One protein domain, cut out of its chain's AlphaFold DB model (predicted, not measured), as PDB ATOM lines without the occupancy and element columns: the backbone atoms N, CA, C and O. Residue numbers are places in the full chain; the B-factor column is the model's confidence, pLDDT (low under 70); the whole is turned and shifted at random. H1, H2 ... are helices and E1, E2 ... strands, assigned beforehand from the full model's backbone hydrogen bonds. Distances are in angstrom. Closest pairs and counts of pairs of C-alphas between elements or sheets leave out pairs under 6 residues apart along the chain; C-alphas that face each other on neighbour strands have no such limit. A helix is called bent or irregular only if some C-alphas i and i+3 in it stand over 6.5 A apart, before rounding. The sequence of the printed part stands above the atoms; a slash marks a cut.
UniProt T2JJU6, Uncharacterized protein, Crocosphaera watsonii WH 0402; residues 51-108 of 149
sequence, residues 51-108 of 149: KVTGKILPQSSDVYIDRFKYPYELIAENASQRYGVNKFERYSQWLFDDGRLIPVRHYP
ATOM      1  N   LYS A  51     154.912 217.959 254.742       95.56
ATOM      2  CA  LYS A  51     155.414 216.586 254.615       95.56
ATOM      3  C   LYS A  51     156.055 216.416 253.240       95.56
ATOM      4  O   LYS A  51     155.576 216.934 252.237       95.56
ATOM      5  N   VAL A  52     157.154 215.670 253.193       95.75
ATOM      6  CA  VAL A  52     157.856 215.358 251.944       95.75
ATOM      7  C   VAL A  52     158.082 213.855 251.906       95.75
ATOM      8  O   VAL A  52     158.873 213.320 252.680       95.75
ATOM      9  N   THR A  53     157.350 213.164 251.034       95.38
ATOM     10  CA  THR A  53     157.345 211.697 250.967       95.38
ATOM     11  C   THR A  53     158.085 211.233 249.723       95.38
ATOM     12  O   THR A  53     157.685 211.542 248.603       95.38
ATOM     13  N   GLY A  54     159.191 210.516 249.912       94.94
ATOM     14  CA  GLY A  54     159.968 209.932 248.817       94.94
ATOM     15  C   GLY A  54     159.405 208.584 248.378       94.94
ATOM     16  O   GLY A  54     158.228 208.283 248.585       94.94
ATOM     17  N   LYS A  55     160.264 207.736 247.808       95.00
ATOM     18  CA  LYS A  55     159.920 206.331 247.579       95.00
ATOM     19  C   LYS A  55     159.645 205.628 248.906       95.00
ATOM     20  O   LYS A  55     160.456 205.719 249.827       95.00
ATOM     21  N   ILE A  56     158.551 204.878 248.962       94.81
ATOM     22  CA  ILE A  56     158.198 204.044 250.114       94.81
ATOM     23  C   ILE A  56     158.229 202.565 249.732       94.81
ATOM     24  O   ILE A  56     158.307 202.202 248.557       94.81
ATOM     25  N   LEU A  57     158.179 201.698 250.738       93.69
ATOM     26  CA  LEU A  57     157.977 200.271 250.518       93.69
ATOM     27  C   LEU A  57     156.478 199.996 250.297       93.69
ATOM     28  O   LEU A  57     155.671 200.568 251.033       93.69
ATOM     29  N   PRO A  58     156.085 199.116 249.354       93.44
ATOM     30  CA  PRO A  58     154.674 198.833 249.076       93.44
ATOM     31  C   PRO A  58     153.853 198.448 250.308       93.44
ATOM     32  O   PRO A  58     152.751 198.959 250.490       93.44
ATOM     33  N   GLN A  59     154.416 197.637 251.207       93.00
ATOM     34  CA  GLN A  59     153.765 197.215 252.451       93.00
ATOM     35  C   GLN A  59     153.546 198.345 253.469       93.00
ATOM     36  O   GLN A  59     152.895 198.140 254.485       93.00
ATOM     37  N   SER A  60     154.136 199.521 253.254       92.56
ATOM     38  CA  SER A  60     153.949 200.678 254.130       92.56
ATOM     39  C   SER A  60     152.837 201.609 253.657       92.56
ATOM     40  O   SER A  60     152.521 202.537 254.394       92.56
ATOM     41  N   SER A  61     152.257 201.382 252.472       94.44
ATOM     42  CA  SER A  61     151.264 202.268 251.843       94.44
ATOM     43  C   SER A  61     150.083 202.576 252.762       94.44
ATOM     44  O   SER A  61     149.731 203.744 252.926       94.44
ATOM     45  N   ASP A  62     149.553 201.553 253.433       94.19
ATOM     46  CA  ASP A  62     148.386 201.673 254.313       94.19
ATOM     47  C   ASP A  62     148.620 202.681 255.438       94.19
ATOM     48  O   ASP A  62     147.763 203.509 255.715       94.19
ATOM     49  N   VAL A  63     149.829 202.730 256.012       93.69
ATOM     50  CA  VAL A  63     150.154 203.691 257.080       93.69
ATOM     51  C   VAL A  63     150.052 205.137 256.585       93.69
ATOM     52  O   VAL A  63     149.627 206.015 257.333       93.69
ATOM     53  N   TYR A  64     150.420 205.407 255.330       95.00
ATOM     54  CA  TYR A  64     150.299 206.750 254.751       95.00
ATOM     55  C   TYR A  64     148.842 207.095 254.441       95.00
ATOM     56  O   TYR A  64     148.408 208.210 254.728       95.00
ATOM     57  N   ILE A  65     148.084 206.141 253.897       95.12
ATOM     58  CA  ILE A  65     146.658 206.315 253.594       95.12
ATOM     59  C   ILE A  65     145.878 206.543 254.890       95.12
ATOM     60  O   ILE A  65     145.133 207.510 255.008       95.12
ATOM     61  N   ASP A  66     146.103 205.720 255.906       94.00
ATOM     62  CA  ASP A  66     145.385 205.805 257.170       94.00
ATOM     63  C   ASP A  66     145.730 207.071 257.939       94.00
ATOM     64  O   ASP A  66     144.833 207.707 258.500       94.00
ATOM     65  N   ARG A  67     147.014 207.451 257.973       92.62
ATOM     66  CA  ARG A  67     147.460 208.560 258.816       92.62
ATOM     67  C   ARG A  67     147.329 209.917 258.150       92.62
ATOM     68  O   ARG A  67     146.926 210.870 258.810       92.62
ATOM     69  N   PHE A  68     147.669 210.013 256.871       93.44
ATOM     70  CA  PHE A  68     147.608 211.273 256.136       93.44
ATOM     71  C   PHE A  68     146.355 211.419 255.275       93.44
ATOM     72  O   PHE A  68     146.124 212.499 254.741       93.44
ATOM     73  N   LYS A  69     145.529 210.370 255.157       93.69
ATOM     74  CA  LYS A  69     144.315 210.369 254.321       93.69
ATOM     75  C   LYS A  69     144.609 210.672 252.855       93.69
ATOM     76  O   LYS A  69     143.775 211.224 252.143       93.69
ATOM     77  N   TYR A  70     145.805 210.307 252.403       95.81
ATOM     78  CA  TYR A  70     146.189 210.478 251.012       95.81
ATOM     79  C   TYR A  70     145.420 209.507 250.104       95.81
ATOM     80  O   TYR A  70     145.169 208.369 250.511       95.81
ATOM     81  N   PRO A  71     145.094 209.915 248.865       95.81
ATOM     82  CA  PRO A  71     144.522 209.023 247.867       95.81
ATOM     83  C   PRO A  71     145.445 207.839 247.566       95.81
ATOM     84  O   PRO A  71     146.669 207.995 247.465       95.81
ATOM     85  N   TYR A  72     144.849 206.657 247.395       95.25
ATOM     86  CA  TYR A  72     145.587 205.420 247.145       95.25
ATOM     87  C   TYR A  72     146.460 205.532 245.895       95.25
ATOM     88  O   TYR A  72     147.626 205.152 245.923       95.25
ATOM     89  N   GLU A  73     145.924 206.097 244.815       94.25
ATOM     90  CA  GLU A  73     146.603 206.231 243.530       94.25
ATOM     91  C   GLU A  73     147.906 207.035 243.625       94.25
ATOM     92  O   GLU A  73     148.893 206.682 242.981       94.25
ATOM     93  N   LEU A  74     147.957 208.057 244.485       93.62
ATOM     94  CA  LEU A  74     149.174 208.839 244.702       93.62
ATOM     95  C   LEU A  74     150.210 208.039 245.492       93.62
ATOM     96  O   LEU A  74     151.386 208.009 245.129       93.62
ATOM     97  N   ILE A  75     149.780 207.342 246.544       96.06
ATOM     98  CA  ILE A  75     150.692 206.536 247.360       96.06
ATOM     99  C   ILE A  75     151.189 205.292 246.619       96.06
ATOM    100  O   ILE A  75     152.346 204.899 246.792       96.06
ATOM    101  N   ALA A  76     150.375 204.721 245.734       94.88
ATOM    102  CA  ALA A  76     150.778 203.636 244.849       94.88
ATOM    103  C   ALA A  76     151.941 204.056 243.932       94.88
ATOM    104  O   ALA A  76     152.885 203.282 243.747       94.88
ATOM    105  N   GLU A  77     151.945 205.295 243.426       94.75
ATOM    106  CA  GLU A  77     153.080 205.828 242.665       94.75
ATOM    107  C   GLU A  77     154.340 205.945 243.538       94.75
ATOM    108  O   GLU A  77     155.401 205.470 243.120       94.75
ATOM    109  N   ASN A  78     154.232 206.465 244.771       95.69
ATOM    110  CA  ASN A  78     155.337 206.508 245.744       95.69
ATOM    111  C   ASN A  78     155.911 205.118 246.077       95.69
ATOM    112  O   ASN A  78     157.112 204.990 246.332       95.69
ATOM    113  N   ALA A  79     155.074 204.081 246.091       95.44
ATOM    114  CA  ALA A  79     155.479 202.693 246.309       95.44
ATOM    115  C   ALA A  79     156.072 202.024 245.053       95.44
ATOM    116  O   ALA A  79     156.719 200.974 245.139       95.44
ATOM    117  N   SER A  80     155.862 202.612 243.876       94.69
ATOM    118  CA  SER A  80     156.302 202.050 242.605       94.69
ATOM    119  C   SER A  80     157.814 202.199 242.382       94.69
ATOM    120  O   SER A  80     158.535 202.951 243.044       94.69
ATOM    121  N   GLN A  81     158.326 201.504 241.364       90.69
ATOM    122  CA  GLN A  81     159.708 201.704 240.920       90.69
ATOM    123  C   GLN A  81     159.933 203.077 240.266       90.69
ATOM    124  O   GLN A  81     161.075 203.538 240.242       90.69
ATOM    125  N   ARG A  82     158.872 203.752 239.793       86.62
ATOM    126  CA  ARG A  82     158.955 205.057 239.115       86.62
ATOM    127  C   ARG A  82     159.413 206.169 240.055       86.62
ATOM    128  O   ARG A  82     160.167 207.034 239.625       86.62
ATOM    129  N   TYR A  83     159.047 206.081 241.335       91.88
ATOM    130  CA  TYR A  83     159.500 207.001 242.386       91.88
ATOM    131  C   TYR A  83     160.937 206.741 242.865       91.88
ATOM    132  O   TYR A  83     161.452 207.434 243.744       91.88
ATOM    133  N   GLY A  84     161.620 205.748 242.285       88.25
ATOM    134  CA  GLY A  84     163.055 205.578 242.462       88.25
ATOM    135  C   GLY A  84     163.856 206.773 241.940       88.25
ATOM    136  O   GLY A  84     163.371 207.618 241.191       88.25
ATOM    137  N   VAL A  85     165.130 206.831 242.326       87.56
ATOM    138  CA  VAL A  85     166.059 207.817 241.764       87.56
ATOM    139  C   VAL A  85     166.211 207.555 240.268       87.56
ATOM    140  O   VAL A  85     166.654 206.474 239.867       87.56
ATOM    141  N   ASN A  86     165.901 208.555 239.445       89.19
ATOM    142  CA  ASN A  86     166.205 208.510 238.025       89.19
ATOM    143  C   ASN A  86     167.687 208.847 237.849       89.19
ATOM    144  O   ASN A  86     168.097 209.996 237.993       89.19
ATOM    145  N   LYS A  87     168.505 207.829 237.571       80.75
ATOM    146  CA  LYS A  87     169.957 207.994 237.414       80.75
ATOM    147  C   LYS A  87     170.342 208.680 236.103       80.75
ATOM    148  O   LYS A  87     171.379 209.331 236.064       80.75
ATOM    149  N   PHE A  88     169.524 208.532 235.061       82.88
ATOM    150  CA  PHE A  88     169.785 209.107 233.740       82.88
ATOM    151  C   PHE A  88     169.534 210.619 233.748       82.88
ATOM    152  O   PHE A  88     170.425 211.402 233.439       82.88
ATOM    153  N   GLU A  89     168.353 211.030 234.211       85.25
ATOM    154  CA  GLU A  89     167.946 212.440 234.314       85.25
ATOM    155  C   GLU A  89     168.343 213.095 235.650       85.25
ATOM    156  O   GLU A  89     168.130 214.288 235.850       85.25
ATOM    157  N   ARG A  90     168.927 212.316 236.572       83.88
ATOM    158  CA  ARG A  90     169.534 212.754 237.842       83.88
ATOM    159  C   ARG A  90     168.607 213.521 238.773       83.88
ATOM    160  O   ARG A  90     168.977 214.563 239.311       83.88
ATOM    161  N   TYR A  91     167.436 212.963 239.037       90.56
ATOM    162  CA  TYR A  91     166.550 213.487 240.071       90.56
ATOM    163  C   TYR A  91     166.011 212.391 240.980       90.56
ATOM    164  O   TYR A  91     165.949 211.212 240.623       90.56
ATOM    165  N   SER A  92     165.576 212.812 242.162       91.31
ATOM    166  CA  SER A  92     164.666 212.043 243.007       91.31
ATOM    167  C   SER A  92     163.250 212.603 242.897       91.31
ATOM    168  O   SER A  92     163.060 213.808 242.721       91.31
ATOM    169  N   GLN A  93     162.258 211.717 242.960       95.06
ATOM    170  CA  GLN A  93     160.846 212.091 242.984       95.06
ATOM    171  C   GLN A  93     160.350 212.154 244.426       95.06
ATOM    172  O   GLN A  93     160.739 211.333 245.260       95.06
ATOM    173  N   TRP A  94     159.494 213.131 244.704       95.62
ATOM    174  CA  TRP A  94     158.892 213.336 246.013       95.62
ATOM    175  C   TRP A  94     157.437 213.753 245.855       95.62
ATOM    176  O   TRP A  94     157.071 214.416 244.889       95.62
ATOM    177  N   LEU A  95     156.613 213.383 246.822       96.31
ATOM    178  CA  LEU A  95     155.292 213.951 247.030       96.31
ATOM    179  C   LEU A  95     155.423 215.025 248.109       96.31
ATOM    180  O   LEU A  95     155.748 214.712 249.258       96.31
ATOM    181  N   PHE A  96     155.229 216.278 247.720       97.19
ATOM    182  CA  PHE A  96     155.175 217.414 248.628       97.19
ATOM    183  C   PHE A  96     153.732 217.614 249.090       97.19
ATOM    184  O   PHE A  96     152.824 217.604 248.260       97.19
ATOM    185  N   ASP A  97     153.542 217.771 250.397       97.00
ATOM    186  CA  ASP A  97     152.260 218.092 251.018       97.00
ATOM    187  C   ASP A  97     152.412 219.315 251.925       97.00
ATOM    188  O   ASP A  97     153.117 219.258 252.933       97.00
ATOM    189  N   ASP A  98     151.747 220.406 251.556       96.12
ATOM    190  CA  ASP A  98     151.530 221.616 252.362       96.12
ATOM    191  C   ASP A  98     150.029 221.894 252.592       96.12
ATOM    192  O   ASP A  98     149.612 223.034 252.809       96.12
ATOM    193  N   GLY A  99     149.199 220.852 252.481       94.50
ATOM    194  CA  GLY A  99     147.754 220.934 252.271       94.50
ATOM    195  C   GLY A  99     147.360 220.721 250.806       94.50
ATOM    196  O   GLY A  99     146.180 220.530 250.502       94.50
ATOM    197  N   ARG A 100     148.331 220.728 249.886       95.25
ATOM    198  CA  ARG A 100     148.176 220.321 248.485       95.25
ATOM    199  C   ARG A 100     149.144 219.190 248.188       95.25
ATOM    200  O   ARG A 100     150.326 219.292 248.487       95.25
ATOM    201  N   LEU A 101     148.661 218.151 247.515       96.50
ATOM    202  CA  LEU A 101     149.482 217.012 247.116       96.50
ATOM    203  C   LEU A 101     150.126 217.281 245.755       96.50
ATOM    204  O   LEU A 101     149.455 217.252 244.724       96.50
ATOM    205  N   ILE A 102     151.430 217.563 245.757       96.69
ATOM    206  CA  ILE A 102     152.173 217.987 244.567       96.69
ATOM    207  C   ILE A 102     153.339 217.022 244.313       96.69
ATOM    208  O   ILE A 102     154.310 217.006 245.077       96.69
ATOM    209  N   PRO A 103     153.301 216.226 243.231       95.38
ATOM    210  CA  PRO A 103     154.463 215.476 242.773       95.38
ATOM    211  C   PRO A 103     155.554 216.433 242.286       95.38
ATOM    212  O   PRO A 103     155.331 217.254 241.396       95.38
ATOM    213  N   VAL A 104     156.753 216.322 242.848       95.75
ATOM    214  CA  VAL A 104     157.901 217.172 242.519       95.75
ATOM    215  C   VAL A 104     159.144 216.343 242.217       95.75
ATOM    216  O   VAL A 104     159.286 215.190 242.632       95.75
ATOM    217  N   ARG A 105     160.078 216.957 241.490       95.44
ATOM    218  CA  ARG A 105     161.404 216.403 241.206       95.44
ATOM    219  C   ARG A 105     162.457 217.280 241.863       95.44
ATOM    220  O   ARG A 105     162.448 218.494 241.686       95.44
ATOM    221  N   HIS A 106     163.375 216.660 242.590       92.06
ATOM    222  CA  HIS A 106     164.539 217.336 243.142       92.06
ATOM    223  C   HIS A 106     165.778 216.967 242.331       92.06
ATOM    224  O   HIS A 106     166.149 215.793 242.254       92.06
ATOM    225  N   TYR A 107     166.418 217.986 241.759       90.38
ATOM    226  CA  TYR A 107     167.659 217.877 240.999       90.38
ATOM    227  C   TYR A 107     168.823 218.290 241.905       90.38
ATOM    228  O   TYR A 107     169.093 219.485 242.047       90.38
ATOM    229  N   PRO A 108     169.499 217.339 242.573       82.50
ATOM    230  CA  PRO A 108     170.651 217.675 243.393       82.50
ATOM    231  C   PRO A 108     171.763 218.281 242.531       82.50
ATOM    232  O   PRO A 108     172.015 217.846 241.405       82.50
TER     233      PRO A 108
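What this domain is: This is residues 51 to 108 of the 149 residues of an uncharacterized protein of Crocosphaera watsonii WH 0402 (UniProt T2JJU6). A small three-stranded sheet, with the hairpin of E2 and E3 as its larger part, has H2 over one face and no named helix over the other. H1 packs on H2 beyond the sheet, and the long loop after H2 reaches out toward the opposite end of the domain. The printed part has 58 residues, in the order E1, H1, H2, E2, E3; the sheet runs E1, E2, E3, antiparallel throughout, and the class is mixed, helices and strands. It is compact, with a radius of gyration of the C-alphas of 11.2 A and spans of 34 by 24 by 14 A.

Where its parts are: E1, residues 51 to 53, begins at C-alpha 51 (155.414, 216.586, 254.615) and is 6.4 A long. H1, residues 58 to 68, measures 16.0 A and is irregular: C-alphas 59 and 62 are 7.2 A apart. H2, residues 72 to 79, measures 10.3 A. E2, residues 92 to 97, measures 16.0 A. E3, residues 101 to 106, measures 15.6 A and ends at C-alpha 106 (164.539, 217.336, 243.142).

How they stand to each other: E2 is the inner strand. With E1 it has N 53 and O 95 within hydrogen-bond range, 2.8 A; with E3, N 104 and O 94, 2.8 A. H2 is on the sheet at a height of 9.7 A, over E2 and along the strands, at 26 degrees to E2 on the local plane. The closest C-alphas of H2 and E2 are those of Asn 78 and Leu 95, 7.6 A apart. H1 touches H2, the C-alphas of Pro 58 and Ala 79 being closest at 4.8 A, at a steep tilt of 48 degrees, opposite ways. H1 is not on the sheet, and is apart from E2 and E3. In H2 every O i to N i+4 pair is within hydrogen-bond range; in H1, 4 of 7 are.

The domain as a whole: The C-alphas farthest apart, of Asp 66 and Phe 88, are 34.0 A apart. The printed part has no cut. The link from H2 to E2, residues 80 to 91, is long; the others are tight. Mean pLDDT of the printed part is 93.1, and no printed residue is under 70.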